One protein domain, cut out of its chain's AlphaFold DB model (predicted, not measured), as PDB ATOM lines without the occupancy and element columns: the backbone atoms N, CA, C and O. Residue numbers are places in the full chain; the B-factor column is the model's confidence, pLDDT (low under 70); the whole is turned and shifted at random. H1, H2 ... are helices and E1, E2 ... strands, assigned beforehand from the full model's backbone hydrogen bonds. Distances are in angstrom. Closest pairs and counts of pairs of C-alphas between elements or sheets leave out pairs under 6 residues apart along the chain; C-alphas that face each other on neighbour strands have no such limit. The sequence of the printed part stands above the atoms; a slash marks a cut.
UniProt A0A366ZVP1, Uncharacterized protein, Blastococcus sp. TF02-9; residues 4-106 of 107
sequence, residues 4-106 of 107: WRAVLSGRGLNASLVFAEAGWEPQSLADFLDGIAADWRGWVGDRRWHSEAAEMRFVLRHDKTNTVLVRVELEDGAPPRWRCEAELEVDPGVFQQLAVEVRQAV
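This is residues 4 to 106 of the 107 residues of an uncharacterized protein of Blastococcus sp. TF02-9 (UniProt A0A366ZVP1). A twisted wall of four antiparallel strands, E3 to E6, is covered on one face and bare on the other. The small hairpin E1 and E2 crosses over part of the covered face, H1 lies on that same face over E3 and E4, and H2 packs on H1, farther out from the sheet. The printed part has 103 residues, with six named strands and two named helices in the order E1 E2 H1 E3 E4 E5 E6 H2, and its class is mixed, helices and strands. It is compact, with a radius of gyration of the C-alphas of 13.9 A, and spans 42 by 34 by 23 A.

Look first at E3, residues 46 to 50, E4, residues 56 to 62, E5, residues 68 to 76, and E6, residues 82 to 90. They form a meander, each strand the antiparallel neighbour of the one before, with E3 and E6 as edge strands. Between E3 and E4 find N 49 and O 58 at 3.1 A, between E4 and E5 N 59 and O 71 at 2.9 A, and between E5 and E6 N 72 and O 86 at 2.9 A. The hairpin of E1, residues 4 to 9, and E2, residues 14 to 20, has N 6 and O 17 at 2.9 A. Its sheet and the larger one make a sandwich, two sheets face to face, with their strands at 74 degrees. The closest C-alphas of E2 and E5 are those of Leu 17 and Leu 74, 7.6 A apart. H1, residues 29 to 38, is on the larger sheet at a height of 10.1 A and runs along the strands, at 5 degrees to E4 on the local plane. H2, residues 94 to 105, is not on that sheet. It touches H1 at a shallow tilt of 29 degrees, opposite ways; their closest C-alphas, those of Ala 37 and Phe 95, are 5.0 A apart. H2 and E1 are apart. In H1 and H2 every O i to N i+4 pair is within hydrogen-bond range.

Find C-alpha 68 at (40.530, 22.328, 2.933); from there E5 runs 25.9 A to Asp 76. E6 measures 25.4 A, E4 20.0 A and E3 13.1 A. E1 begins at C-alpha 4, (33.071, 40.913, 12.958), and measures 16.1 A; E2 measures 20.2 A. H1 covers 14.1 A, and H2 covers 16.6 A, ending at C-alpha 105, (35.859, 45.089, 5.207).

The two C-alphas farthest apart are those of Arg 41 and Pro 79, 42.4 A. The printed part has no cut and no long link; the links E2 to H1 and H1 to E3 are short, and the others are tight. The mean pLDDT of the printed part is 90.8, and no printed residue is under 70.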
ATOM      1  N   TRP A   4      33.492  41.919  13.915       91.12
ATOM      2  CA  TRP A   4      33.071  40.913  12.958       91.12
ATOM      3  C   TRP A   4      31.757  40.293  13.401       91.12
ATOM      4  O   TRP A   4      31.539  40.038  14.583       91.12
ATOM      5  N   ARG A   5      30.879  40.008  12.438       93.88
ATOM      6  CA  ARG A   5      29.693  39.183  12.665       93.88
ATOM      7  C   ARG A   5      29.924  37.813  12.041       93.88
ATOM      8  O   ARG A   5      29.951  37.702  10.819       93.88
ATOM      9  N   ALA A   6      30.025  36.778  12.869       93.62
ATOM     10  CA  ALA A   6      30.001  35.397  12.403       93.62
ATOM     11  C   ALA A   6      28.562  34.883  12.340       93.62
ATOM     12  O   ALA A   6      27.754  35.139  13.237       93.62
ATOM     13  N   VAL A   7      28.254  34.134  11.283       94.81
ATOM     14  CA  VAL A   7      26.999  33.397  11.133       94.81
ATOM     15  C   VAL A   7      27.336  31.982  10.683       94.81
ATOM     16  O   VAL A   7      27.967  31.796   9.645       94.81
ATOM     17  N   LEU A   8      26.889  30.992  11.451       93.56
ATOM     18  CA  LEU A   8      26.996  29.579  11.121       93.56
ATOM     19  C   LEU A   8      25.590  29.025  10.914       93.56
ATOM     20  O   LEU A   8      24.782  28.988  11.843       93.56
ATOM     21  N   SER A   9      25.279  28.630   9.682       94.19
ATOM     22  CA  SER A   9      23.946  28.145   9.319       94.19
ATOM     23  C   SER A   9      24.012  26.872   8.476       94.19
ATOM     24  O   SER A   9      24.955  26.675   7.714       94.19
ATOM     25  N   GLY A  10      23.031  25.981   8.637       91.06
ATOM     26  CA  GLY A  10      23.007  24.677   7.970       91.06
ATOM     27  C   GLY A  10      21.817  23.811   8.390       91.06
ATOM     28  O   GLY A  10      20.788  24.320   8.829       91.06
ATOM     29  N   ARG A  11      21.947  22.481   8.261       88.69
ATOM     30  CA  ARG A  11      20.898  21.485   8.573       88.69
ATOM     31  C   ARG A  11      20.496  21.498  10.058       88.69
ATOM     32  O   ARG A  11      20.960  20.675  10.836       88.69
ATOM     33  N   GLY A  12      19.625  22.429  10.440       91.62
ATOM     34  CA  GLY A  12      19.166  22.614  11.820       91.62
ATOM     35  C   GLY A  12      20.112  23.431  12.706       91.62
ATOM     36  O   GLY A  12      19.802  23.642  13.873       91.62
ATOM     37  N   LEU A  13      21.228  23.922  12.160       92.69
ATOM     38  CA  LEU A  13      22.145  24.824  12.853       92.69
ATOM     39  C   LEU A  13      21.878  26.260  12.404       92.69
ATOM     40  O   LEU A  13      21.841  26.538  11.206       92.69
ATOM     41  N   ASN A  14      21.697  27.161  13.365       95.06
ATOM     42  CA  ASN A  14      21.688  28.602  13.149       95.06
ATOM     43  C   ASN A  14      22.257  29.267  14.403       95.06
ATOM     44  O   ASN A  14      21.615  29.270  15.453       95.06
ATOM     45  N   ALA A  15      23.474  29.777  14.287       94.56
ATOM     46  CA  ALA A  15      24.165  30.495  15.340       94.56
ATOM     47  C   ALA A  15      24.797  31.753  14.754       94.56
ATOM     48  O   ALA A  15      25.260  31.768  13.612       94.56
ATOM     49  N   SER A  16      24.831  32.818  15.541       94.94
ATOM     50  CA  SER A  16      25.535  34.032  15.161       94.94
ATOM     51  C   SER A  16      26.068  34.738  16.386       94.94
ATOM     52  O   SER A  16      25.385  34.764  17.408       94.94
ATOM     53  N   LEU A  17      27.229  35.367  16.248       94.69
ATOM     54  CA  LEU A  17      27.806  36.208  17.286       94.69
ATOM     55  C   LEU A  17      28.539  37.392  16.665       94.69
ATOM     56  O   LEU A  17      28.896  37.375  15.483       94.69
ATOM     57  N   VAL A  18      28.729  38.429  17.470       93.94
ATOM     58  CA  VAL A  18      29.555  39.578  17.119       93.94
ATOM     59  C   VAL A  18      30.769  39.536  18.026       93.94
ATOM     60  O   VAL A  18      30.607  39.578  19.238       93.94
ATOM     61  N   PHE A  19      31.954  39.442  17.437       91.81
ATOM     62  CA  PHE A  19      33.214  39.409  18.169       91.81
ATOM     63  C   PHE A  19      34.123  40.522  17.686       91.81
ATOM     64  O   PHE A  19      33.954  41.075  16.593       91.81
ATOM     65  N   ALA A  20      35.110  40.828  18.508       90.06
ATOM     66  CA  ALA A  20      36.142  41.769  18.156       90.06
ATOM     67  C   ALA A  20      37.445  41.041  17.820       90.06
ATOM     68  O   ALA A  20      37.776  39.999  18.393       90.06
ATOM     69  N   GLU A  21      38.172  41.581  16.855       88.31
ATOM     70  CA  GLU A  21      39.511  41.117  16.520       88.31
ATOM     71  C   GLU A  21      40.547  42.000  17.219       88.31
ATOM     72  O   GLU A  21      40.485  43.231  17.140       88.31
ATOM     73  N   ALA A  22      41.505  41.368  17.898       80.94
ATOM     74  CA  ALA A  22      42.538  42.070  18.641       80.94
ATOM     75  C   ALA A  22      43.452  42.847  17.689       80.94
ATOM     76  O   ALA A  22      44.121  42.277  16.833       80.94
ATOM     77  N   GLY A  23      43.577  44.158  17.901       77.38
ATOM     78  CA  GLY A  23      44.537  44.982  17.153       77.38
ATOM     79  C   GLY A  23      46.003  44.775  17.557       77.38
ATOM     80  O   GLY A  23      46.886  45.391  16.969       77.38
ATOM     81  N   TRP A  24      46.260  43.970  18.591       75.69
ATOM     82  CA  TRP A  24      47.590  43.703  19.147       75.69
ATOM     83  C   TRP A  24      48.053  42.258  18.931       75.69
ATOM     84  O   TRP A  24      49.196  41.934  19.261       75.69
ATOM     85  N   GLU A  25      47.195  41.387  18.391       80.81
ATOM     86  CA  GLU A  25      47.599  40.028  18.055       80.81
ATOM     87  C   GLU A  25      48.547  40.013  16.848       80.81
ATOM     88  O   GLU A  25      48.450  40.857  15.955       80.81
ATOM     89  N   PRO A  26      49.491  39.057  16.803       80.75
ATOM     90  CA  PRO A  26      50.525  39.018  15.772       80.75
ATOM     91  C   PRO A  26      49.993  38.658  14.378       80.75
ATOM     92  O   PRO A  26      50.734  38.789  13.406       80.75
ATOM     93  N   GLN A  27      48.754  38.172  14.271       88.38
ATOM     94  CA  GLN A  27      48.147  37.752  13.014       88.38
ATOM     95  C   GLN A  27      46.671  38.156  12.972       88.38
ATOM     96  O   GLN A  27      45.857  37.626  13.729       88.38
ATOM     97  N   SER A  28      46.323  39.042  12.038       90.50
ATOM     98  CA  SER A  28      44.921  39.322  11.721       90.50
ATOM     99  C   SER A  28      44.274  38.147  10.976       90.50
ATOM    100  O   SER A  28      44.955  37.304  10.385       90.50
ATOM    101  N   LEU A  29      42.947  38.101  10.951       90.81
ATOM    102  CA  LEU A  29      42.144  37.183  10.156       90.81
ATOM    103  C   LEU A  29      42.495  37.305   8.672       90.81
ATOM    104  O   LEU A  29      42.611  36.290   7.991       90.81
ATOM    105  N   ALA A  30      42.703  38.530   8.183       89.75
ATOM    106  CA  ALA A  30      43.162  38.765   6.820       89.75
ATOM    107  C   ALA A  30      44.501  38.056   6.566       89.75
ATOM    108  O   ALA A  30      44.579  37.209   5.681       89.75
ATOM    109  N   ASP A  31      45.512  38.319   7.402       91.75
ATOM    110  CA  ASP A  31      46.847  37.729   7.244       91.75
ATOM    111  C   ASP A  31      46.827  36.201   7.386       91.75
ATOM    112  O   ASP A  31      47.576  35.491   6.709       91.75
ATOM    113  N   PHE A  32      45.962  35.675   8.257       93.75
ATOM    114  CA  PHE A  32      45.718  34.243   8.364       93.75
ATOM    115  C   PHE A  32      45.204  33.673   7.039       93.75
ATOM    116  O   PHE A  32      45.799  32.730   6.512       93.75
ATOM    117  N   LEU A  33      44.146  34.262   6.477       93.25
ATOM    118  CA  LEU A  33      43.541  33.815   5.222       93.25
ATOM    119  C   LEU A  33      44.484  33.975   4.025       93.25
ATOM    120  O   LEU A  33      44.513  33.091   3.170       93.25
ATOM    121  N   ASP A  34      45.313  35.020   3.985       92.50
ATOM    122  CA  ASP A  34      46.367  35.140   2.972       92.50
ATOM    123  C   ASP A  34      47.394  34.028   3.075       92.50
ATOM    124  O   ASP A  34      47.821  33.495   2.055       92.50
ATOM    125  N   GLY A  35      47.784  33.650   4.294       93.19
ATOM    126  CA  GLY A  35      48.668  32.511   4.502       93.19
ATOM    127  C   GLY A  35      48.060  31.226   3.939       93.19
ATOM    128  O   GLY A  35      48.756  30.446   3.289       93.19
ATOM    129  N   ILE A  36      46.757  31.008   4.146       94.31
ATOM    130  CA  ILE A  36      46.030  29.871   3.557       94.31
ATOM    131  C   ILE A  36      46.024  29.950   2.025       94.31
ATOM    132  O   ILE A  36      46.313  28.958   1.360       94.31
ATOM    133  N   ALA A  37      45.740  31.127   1.470       92.38
ATOM    134  CA  ALA A  37      45.680  31.357   0.031       92.38
ATOM    135  C   ALA A  37      47.051  31.227  -0.661       92.38
ATOM    136  O   ALA A  37      47.145  30.722  -1.782       92.38
ATOM    137  N   ALA A  38      48.128  31.664  -0.005       92.06
ATOM    138  CA  ALA A  38      49.495  31.544  -0.504       92.06
ATOM    139  C   ALA A  38      49.936  30.075  -0.570       92.06
ATOM    140  O   ALA A  38      50.549  29.648  -1.553       92.06
ATOM    141  N   ASP A  39      49.542  29.285   0.430       91.88
ATOM    142  CA  ASP A  39      49.850  27.861   0.536       91.88
ATOM    143  C   ASP A  39      48.748  26.968  -0.056       91.88
ATOM    144  O   ASP A  39      48.530  25.848   0.406       91.88
ATOM    145  N   TRP A  40      48.078  27.421  -1.122       86.19
ATOM    146  CA  TRP A  40      46.981  26.691  -1.780       86.19
ATOM    147  C   TRP A  40      47.362  25.294  -2.288       86.19
ATOM    148  O   TRP A  40      46.499  24.444  -2.473       86.19
ATOM    149  N   ARG A  41      48.657  25.034  -2.526       86.81
ATOM    150  CA  ARG A  41      49.162  23.696  -2.898       86.81
ATOM    151  C   ARG A  41      49.172  22.713  -1.722       86.81
ATOM    152  O   ARG A  41      49.426  21.524  -1.912       86.81
ATOM    153  N   GLY A  42      48.917  23.214  -0.519       90.12
ATOM    154  CA  GLY A  42      48.800  22.463   0.714       90.12
ATOM    155  C   GLY A  42      49.922  22.724   1.710       90.12
ATOM    156  O   GLY A  42      51.025  23.153   1.378       90.12
ATOM    157  N   TRP A  43      49.630  22.391   2.964       93.00
ATOM    158  CA  TRP A  43      50.543  22.463   4.102       93.00
ATOM    159  C   TRP A  43      50.470  21.173   4.930       93.00
ATOM    160  O   TRP A  43      49.673  20.269   4.662       93.00
ATOM    161  N   VAL A  44      51.351  21.049   5.921       91.50
ATOM    162  CA  VAL A  44      51.357  19.927   6.869       91.50
ATOM    163  C   VAL A  44      50.767  20.385   8.197       91.50
ATOM    164  O   VAL A  44      51.147  21.436   8.704       91.50
ATOM    165  N   GLY A  45      49.888  19.564   8.773       93.06
ATOM    166  CA  GLY A  45      49.261  19.826  10.067       93.06
ATOM    167  C   GLY A  45      48.092  20.808   9.998       93.06
ATOM    168  O   GLY A  45      47.578  21.114   8.919       93.06
ATOM    169  N   ASP A  46      47.678  21.275  11.171       95.69
ATOM    170  CA  ASP A  46      46.570  22.213  11.321       95.69
ATOM    171  C   ASP A  46      47.078  23.654  11.292       95.69
ATOM    172  O   ASP A  46      48.093  23.983  11.912       95.69
ATOM    173  N   ARG A  47      46.310  24.535  10.655       95.75
ATOM    174  CA  ARG A  47      46.434  25.984  10.824       95.75
ATOM    175  C   ARG A  47      45.282  26.485  11.663       95.75
ATOM    176  O   ARG A  47      44.144  26.078  11.451       95.75
ATOM    177  N   ARG A  48      45.589  27.326  12.644       96.25
ATOM    178  CA  ARG A  48      44.625  27.756  13.651       96.25
ATOM    179  C   ARG A  48      44.620  29.264  13.752       96.25
ATOM    180  O   ARG A  48      45.679  29.876  13.686       96.25
ATOM    181  N   TRP A  49      43.432  29.810  13.952       95.00
ATOM    182  CA  TRP A  49      43.213  31.215  14.250       95.00
ATOM    183  C   TRP A  49      42.052  31.335  15.235       95.00
ATOM    184  O   TRP A  49      41.154  30.486  15.234       95.00
ATOM    185  N   HIS A  50      42.058  32.364  16.075       94.19
ATOM    186  CA  HIS A  50      40.949  32.673  16.970       94.19
ATOM    187  C   HIS A  50      40.777  34.185  17.126       94.19
ATOM    188  O   HIS A  50      41.720  34.935  16.909       94.19
ATOM    189  N   SER A  51      39.580  34.619  17.522       91.94
ATOM    190  CA  SER A  51      39.346  36.008  17.930       91.94
ATOM    191  C   SER A  51      39.976  36.318  19.296       91.94
ATOM    192  O   SER A  51      40.411  35.406  20.002       91.94
ATOM    193  N   GLU A  52      39.968  37.593  19.707       88.19
ATOM    194  CA  GLU A  52      40.605  38.063  20.953       88.19
ATOM    195  C   GLU A  52      40.099  37.322  22.200       88.19
ATOM    196  O   GLU A  52      40.879  36.879  23.041       88.19
ATOM    197  N   ALA A  53      38.781  37.152  22.303       88.94
ATOM    198  CA  ALA A  53      38.138  36.424  23.396       88.94
ATOM    199  C   ALA A  53      37.930  34.930  23.081       88.94
ATOM    200  O   ALA A  53      37.285  34.216  23.846       88.94
ATOM    201  N   ALA A  54      38.471  34.453  21.956       89.69
ATOM    202  CA  ALA A  54      38.338  33.092  21.447       89.69
ATOM    203  C   ALA A  54      36.883  32.611  21.246       89.69
ATOM    204  O   ALA A  54      36.631  31.408  21.198       89.69
ATOM    205  N   GLU A  55      35.952  33.553  21.077       94.06
ATOM    206  CA  GLU A  55      34.537  33.324  20.744       94.06
ATOM    207  C   GLU A  55      34.372  32.726  19.342       94.06
ATOM    208  O   GLU A  55      33.405  32.022  19.063       94.06
ATOM    209  N   MET A  56      35.332  33.008  18.458       94.56
ATOM    210  CA  MET A  56      35.448  32.465  17.110       94.56
ATOM    211  C   MET A  56      36.766  31.703  17.011       94.56
ATOM    212  O   MET A  56      37.818  32.255  17.342       94.56
ATOM    213  N   ARG A  57      36.736  30.463  16.510       95.75
ATOM    214  CA  ARG A  57      37.948  29.689  16.204       95.75
ATOM    215  C   ARG A  57      37.858  29.023  14.841       95.75
ATOM    216  O   ARG A  57      36.833  28.446  14.482       95.75
ATOM    217  N   PHE A  58      38.980  29.043  14.132       94.62
ATOM    218  CA  PHE A  58      39.209  28.300  12.904       94.62
ATOM    219  C   PHE A  58      40.277  27.236  13.127       94.62
ATOM    220  O   PHE A  58      41.345  27.515  13.678       94.62
ATOM    221  N   VAL A  59      40.022  26.029  12.630       97.06
ATOM    222  CA  VAL A  59      41.043  24.996  12.446       97.06
ATOM    223  C   VAL A  59      40.952  24.498  11.011       97.06
ATOM    224  O   VAL A  59      39.939  23.936  10.606       97.06
ATOM    225  N   LEU A  60      42.001  24.744  10.232       96.44
ATOM    226  CA  LEU A  60      42.075  24.405   8.818       96.44
ATOM    227  C   LEU A  60      43.089  23.292   8.592       96.44
ATOM    228  O   LEU A  60      44.244  23.381   9.025       96.44
ATOM    229  N   ARG A  61      42.673  22.280   7.836       95.75
ATOM    230  CA  ARG A  61      43.521  21.163   7.431       95.75
ATOM    231  C   ARG A  61      43.405  20.935   5.931       95.75
ATOM    232  O   ARG A  61      42.312  20.741   5.415       95.75
ATOM    233  N   HIS A  62      44.544  20.914   5.249       93.69
ATOM    234  CA  HIS A  62      44.603  20.614   3.823       93.69
ATOM    235  C   HIS A  62      44.720  19.098   3.597       93.69
ATOM    236  O   HIS A  62      45.588  18.443   4.184       93.69
ATOM    237  N   ASP A  63      43.880  18.533   2.729       85.25
ATOM    238  CA  ASP A  63      43.891  17.100   2.378       85.25
ATOM    239  C   ASP A  63      45.013  16.714   1.387       85.25
ATOM    240  O   ASP A  63      45.245  15.536   1.120       85.25
ATOM    241  N   LYS A  64      45.721  17.724   0.862       74.81
ATOM    242  CA  LYS A  64      46.786  17.649  -0.168       74.81
ATOM    243  C   LYS A  64      46.314  17.147  -1.535       74.81
ATOM    244  O   LYS A  64      47.147  16.888  -2.398       74.81
ATOM    245  N   THR A  65      45.006  17.040  -1.729       76.38
ATOM    246  CA  THR A  65      44.381  16.644  -2.988       76.38
ATOM    247  C   THR A  65      43.752  17.866  -3.640       76.38
ATOM    248  O   THR A  65      44.265  18.308  -4.664       76.38
ATOM    249  N   ASN A  66      42.699  18.434  -3.045       81.81
ATOM    250  CA  ASN A  66      42.105  19.703  -3.489       81.81
ATOM    251  C   ASN A  66      41.076  20.277  -2.493       81.81
ATOM    252  O   ASN A  66      40.180  21.013  -2.897       81.81
ATOM    253  N   THR A  67      41.150  19.912  -1.213       91.12
ATOM    254  CA  THR A  67      40.133  20.295  -0.227       91.12
ATOM    255  C   THR A  67      40.788  20.788   1.047       91.12
ATOM    256  O   THR A  67      41.718  20.176   1.588       91.12
ATOM    257  N   VAL A  68      40.257  21.885   1.572       94.44
ATOM    258  CA  VAL A  68      40.530  22.328   2.933       94.44
ATOM    259  C   VAL A  68      39.332  21.966   3.790       94.44
ATOM    260  O   VAL A  68      38.228  22.455   3.561       94.44
ATOM    261  N   LEU A  69      39.558  21.126   4.796       95.94
ATOM    262  CA  LEU A  69      38.600  20.944   5.872       95.94
ATOM    263  C   LEU A  69      38.723  22.143   6.814       95.94
ATOM    264  O   LEU A  69      39.780  22.367   7.409       95.94
ATOM    265  N   VAL A  70      37.648  22.912   6.923       95.69
ATOM    266  CA  VAL A  70      37.529  24.079   7.790       95.69
ATOM    267  C   VAL A  70      36.608  23.712   8.940       95.69
ATOM    268  O   VAL A  70      35.401  23.574   8.758       95.69
ATOM    269  N   ARG A  71      37.163  23.579  10.140       97.06
ATOM    270  CA  ARG A  71      36.377  23.499  11.369       97.06
ATOM    271  C   ARG A  71      36.199  24.901  11.932       97.06
ATOM    272  O   ARG A  71      37.183  25.597  12.192       97.06
ATOM    273  N   VAL A  72      34.944  25.291  12.110       96.38
ATOM    274  CA  VAL A  72      34.534  26.571  12.685       96.38
ATOM    275  C   VAL A  72      33.874  26.299  14.022       96.38
ATOM    276  O   VAL A  72      32.901  25.548  14.090       96.38
ATOM    277  N   GLU A  73      34.377  26.932  15.074       96.94
ATOM    278  CA  GLU A  73      33.735  26.930  16.382       96.94
ATOM    279  C   GLU A  73      33.305  28.339  16.758       96.94
ATOM    280  O   GLU A  73      34.071  29.294  16.620       96.94
ATOM    281  N   LEU A  74      32.078  28.423  17.260       96.31
ATOM    282  CA  LEU A  74      31.495  29.613  17.847       96.31
ATOM    283  C   LEU A  74      31.136  29.308  19.300       96.31
ATOM    284  O   LEU A  74      30.502  28.280  19.566       96.31
ATOM    285  N   GLU A  75      31.485  30.189  20.229       95.62
ATOM    286  CA  GLU A  75      31.027  30.094  21.615       95.62
ATOM    287  C   GLU A  75      30.749  31.459  22.241       95.62
ATOM    288  O   GLU A  75      31.399  32.449  21.919       95.62
ATOM    289  N   ASP A  76      29.795  31.475  23.171       92.69
ATOM    290  CA  ASP A  76      29.501  32.617  24.033       92.69
ATOM    291  C   ASP A  76      29.485  32.153  25.497       92.69
ATOM    292  O   ASP A  76      28.771  31.218  25.890       92.69
ATOM    293  N   GLY A  77      30.321  32.798  26.311       86.50
ATOM    294  CA  GLY A  77      30.482  32.508  27.734       86.50
ATOM    295  C   GLY A  77      29.442  33.182  28.639       86.50
ATOM    296  O   GLY A  77      29.338  32.819  29.824       86.50
ATOM    297  N   ALA A  78      28.667  34.138  28.120       85.00
ATOM    298  CA  ALA A  78      27.597  34.801  28.853       85.00
ATOM    299  C   ALA A  78      26.327  33.927  28.887       85.00
ATOM    300  O   ALA A  78      26.026  33.233  27.923       85.00
ATOM    301  N   PRO A  79      25.556  33.902  29.992       89.12
ATOM    302  CA  PRO A  79      24.260  33.227  30.010       89.12
ATOM    303  C   PRO A  79      23.255  33.856  29.017       89.12
ATOM    304  O   PRO A  79      23.069  35.072  29.063       89.12
ATOM    305  N   PRO A  80      22.536  33.057  28.201       87.25
ATOM    306  CA  PRO A  80      22.636  31.602  28.091       87.25
ATOM    307  C   PRO A  80      23.934  31.179  27.397       87.25
ATOM    308  O   PRO A  80      24.200  31.588  26.277       87.25
ATOM    309  N   ARG A  81      24.709  30.309  28.053       93.88
ATOM    310  CA  ARG A  81      25.984  29.829  27.513       93.88
ATOM    311  C   ARG A  81      25.731  28.845  26.389       93.88
ATOM    312  O   ARG A  81      24.919  27.931  26.555       93.88
ATOM    313  N   TRP A  82      26.469  28.981  25.299       94.81
ATOM    314  CA  TRP A  82      26.353  28.072  24.170       94.81
ATOM    315  C   TRP A  82      27.688  27.904  23.449       94.81
ATOM    316  O   TRP A  82      28.571  28.756  23.508       94.81
ATOM    317  N   ARG A  83      27.815  26.768  22.766       95.50
ATOM    318  CA  ARG A  83      28.894  26.476  21.827       95.50
ATOM    319  C   ARG A  83      28.314  25.697  20.660       95.50
ATOM    320  O   ARG A  83      27.508  24.790  20.873       95.50
ATOM    321  N   CYS A  84      28.729  26.031  19.448       95.62
ATOM    322  CA  CYS A  84      28.434  25.235  18.268       95.62
ATOM    323  C   CYS A  84      29.669  25.078  17.390       95.62
ATOM    324  O   CYS A  84      30.590  25.893  17.413       95.62
ATOM    325  N   GLU A  85      29.653  24.022  16.593       95.75
ATOM    326  CA  GLU A  85      30.744  23.649  15.713       95.75
ATOM    327  C   GLU A  85      30.171  23.180  14.381       95.75
ATOM    328  O   GLU A  85      29.122  22.528  14.346       95.75
ATOM    329  N   ALA A  86      30.863  23.504  13.295       95.12
ATOM    330  CA  ALA A  86      30.630  22.884  12.003       95.12
ATOM    331  C   ALA A  86      31.951  22.629  11.284       95.12
ATOM    332  O   ALA A  86      32.925  23.366  11.444       95.12
ATOM    333  N   GLU A  87      31.934  21.605  10.445       95.06
ATOM    334  CA  GLU A  87      33.005  21.294   9.514       95.06
ATOM    335  C   GLU A  87      32.515  21.564   8.093       95.06
ATOM    336  O   GLU A  87      31.398  21.191   7.721       95.06
ATOM    337  N   LEU A  88      33.342  22.255   7.314       92.44
ATOM    338  CA  LEU A  88      33.075  22.607   5.930       92.44
ATOM    339  C   LEU A  88      34.224  22.114   5.060       92.44
ATOM    340  O   LEU A  88      35.391  22.320   5.385       92.44
ATOM    341  N   GLU A  89      33.890  21.508   3.932       93.38
ATOM    342  CA  GLU A  89      34.843  21.246   2.859       93.38
ATOM    343  C   GLU A  89      34.855  22.458   1.927       93.38
ATOM    344  O   GLU A  89      33.820  22.839   1.376       93.38
ATOM    345  N   VAL A  90      36.017  23.095   1.794       93.00
ATOM    346  CA  VAL A  90      36.180  24.335   1.029       93.00
ATOM    347  C   VAL A  90      37.265  24.151  -0.024       93.00
ATOM    348  O   VAL A  90      38.334  23.602   0.256       93.00
ATOM    349  N   ASP A  91      36.990  24.634  -1.235       91.06
ATOM    350  CA  ASP A  91      37.980  24.694  -2.308       91.06
ATOM    351  C   ASP A  91      39.100  25.696  -1.939       91.06
ATOM    352  O   ASP A  91      38.797  26.847  -1.595       91.06
ATOM    353  N   PRO A  92      40.389  25.302  -2.012       87.06
ATOM    354  CA  PRO A  92      41.518  26.171  -1.681       87.06
ATOM    355  C   PRO A  92      41.534  27.514  -2.436       87.06
ATOM    356  O   PRO A  92      42.030  28.515  -1.917       87.06
ATOM    357  N   GLY A  93      40.989  27.568  -3.654       87.00
ATOM    358  CA  GLY A  93      40.936  28.772  -4.480       87.00
ATOM    359  C   GLY A  93      40.054  29.882  -3.904       87.00
ATOM    360  O   GLY A  93      40.296  31.058  -4.179       87.00
ATOM    361  N   VAL A  94      39.080  29.546  -3.049       90.44
ATOM    362  CA  VAL A  94      38.171  30.529  -2.429       90.44
ATOM    363  C   VAL A  94      38.908  31.443  -1.446       90.44
ATOM    364  O   VAL A  94      38.537  32.608  -1.289       90.44
ATOM    365  N   PHE A  95      39.989  30.966  -0.817       90.62
ATOM    366  CA  PHE A  95      40.701  31.736   0.207       90.62
ATOM    367  C   PHE A  95      41.377  32.999  -0.342       90.62
ATOM    368  O   PHE A  95      41.496  33.972   0.399       90.62
ATOM    369  N   GLN A  96      41.752  33.038  -1.631       87.06
ATOM    370  CA  GLN A  96      42.275  34.266  -2.249       87.06
ATOM    371  C   GLN A  96      41.231  35.381  -2.261       87.06
ATOM    372  O   GLN A  96      41.516  36.504  -1.852       87.06
ATOM    373  N   GLN A  97      40.019  35.070  -2.725       89.31
ATOM    374  CA  GLN A  97      38.941  36.050  -2.770       89.31
ATOM    375  C   GLN A  97      38.533  36.466  -1.352       89.31
ATOM    376  O   GLN A  97      38.393  37.658  -1.079       89.31
ATOM    377  N   LEU A  98      38.434  35.501  -0.435       90.44
ATOM    378  CA  LEU A  98      38.054  35.764   0.950       90.44
ATOM    379  C   LEU A  98      39.051  36.692   1.663       90.44
ATOM    380  O   LEU A  98      38.636  37.605   2.370       90.44
ATOM    381  N   ALA A  99      40.358  36.509   1.452       88.25
ATOM    382  CA  ALA A  99      41.378  37.373   2.046       88.25
ATOM    383  C   ALA A  99      41.276  38.831   1.553       88.25
ATOM    384  O   ALA A  99      41.435  39.771   2.337       88.25
ATOM    385  N   VAL A 100      40.956  39.035   0.268       89.19
ATOM    386  CA  VAL A 100      40.727  40.373  -0.305       89.19
ATOM    387  C   VAL A 100      39.483  41.024   0.300       89.19
ATOM    388  O   VAL A 100      39.545  42.181   0.716       89.19
ATOM    389  N   GLU A 101      38.376  40.286   0.383       90.75
ATOM    390  CA  GLU A 101      37.116  40.785   0.947       90.75
ATOM    391  C   GLU A 101      37.269  41.167   2.426       90.75
ATOM    392  O   GLU A 101      36.845  42.249   2.832       90.75
ATOM    393  N   VAL A 102      37.947  40.329   3.217       89.00
ATOM    394  CA  VAL A 102      38.220  40.599   4.637       89.00
ATOM    395  C   VAL A 102      39.086  41.849   4.800       89.00
ATOM    396  O   VAL A 102      38.755  42.703   5.619       89.00
ATOM    397  N   ARG A 103      40.137  42.028   3.987       86.62
ATOM    398  CA  ARG A 103      40.952  43.256   4.026       86.62
ATOM    399  C   ARG A 103      40.153  44.520   3.741       86.62
ATOM    400  O   ARG A 103      40.408  45.539   4.364       86.62
ATOM    401  N   GLN A 104      39.232  44.467   2.782       86.38
ATOM    402  CA  GLN A 104      38.424  45.628   2.396       86.38
ATOM    403  C   GLN A 104      37.301  45.930   3.394       86.38
ATOM    404  O   GLN A 104      36.816  47.059   3.442       86.38
ATOM    405  N   ALA A 105      36.876  44.933   4.174       81.75
ATOM    406  CA  ALA A 105      35.859  45.089   5.207       81.75
ATOM    407  C   ALA A 105      36.393  45.750   6.490       81.75
ATOM    408  O   ALA A 105      35.595  46.255   7.284       81.75
ATOM    409  N   VAL A 106      37.714  45.764   6.694       70.31
ATOM    410  CA  VAL A 106      38.356  46.488   7.796       70.31
ATOM    411  C   VAL A 106      38.611  47.942   7.356       70.31
ATOM    412  O   VAL A 106      39.335  48.146   6.383       70.31
TER     413      VAL A 106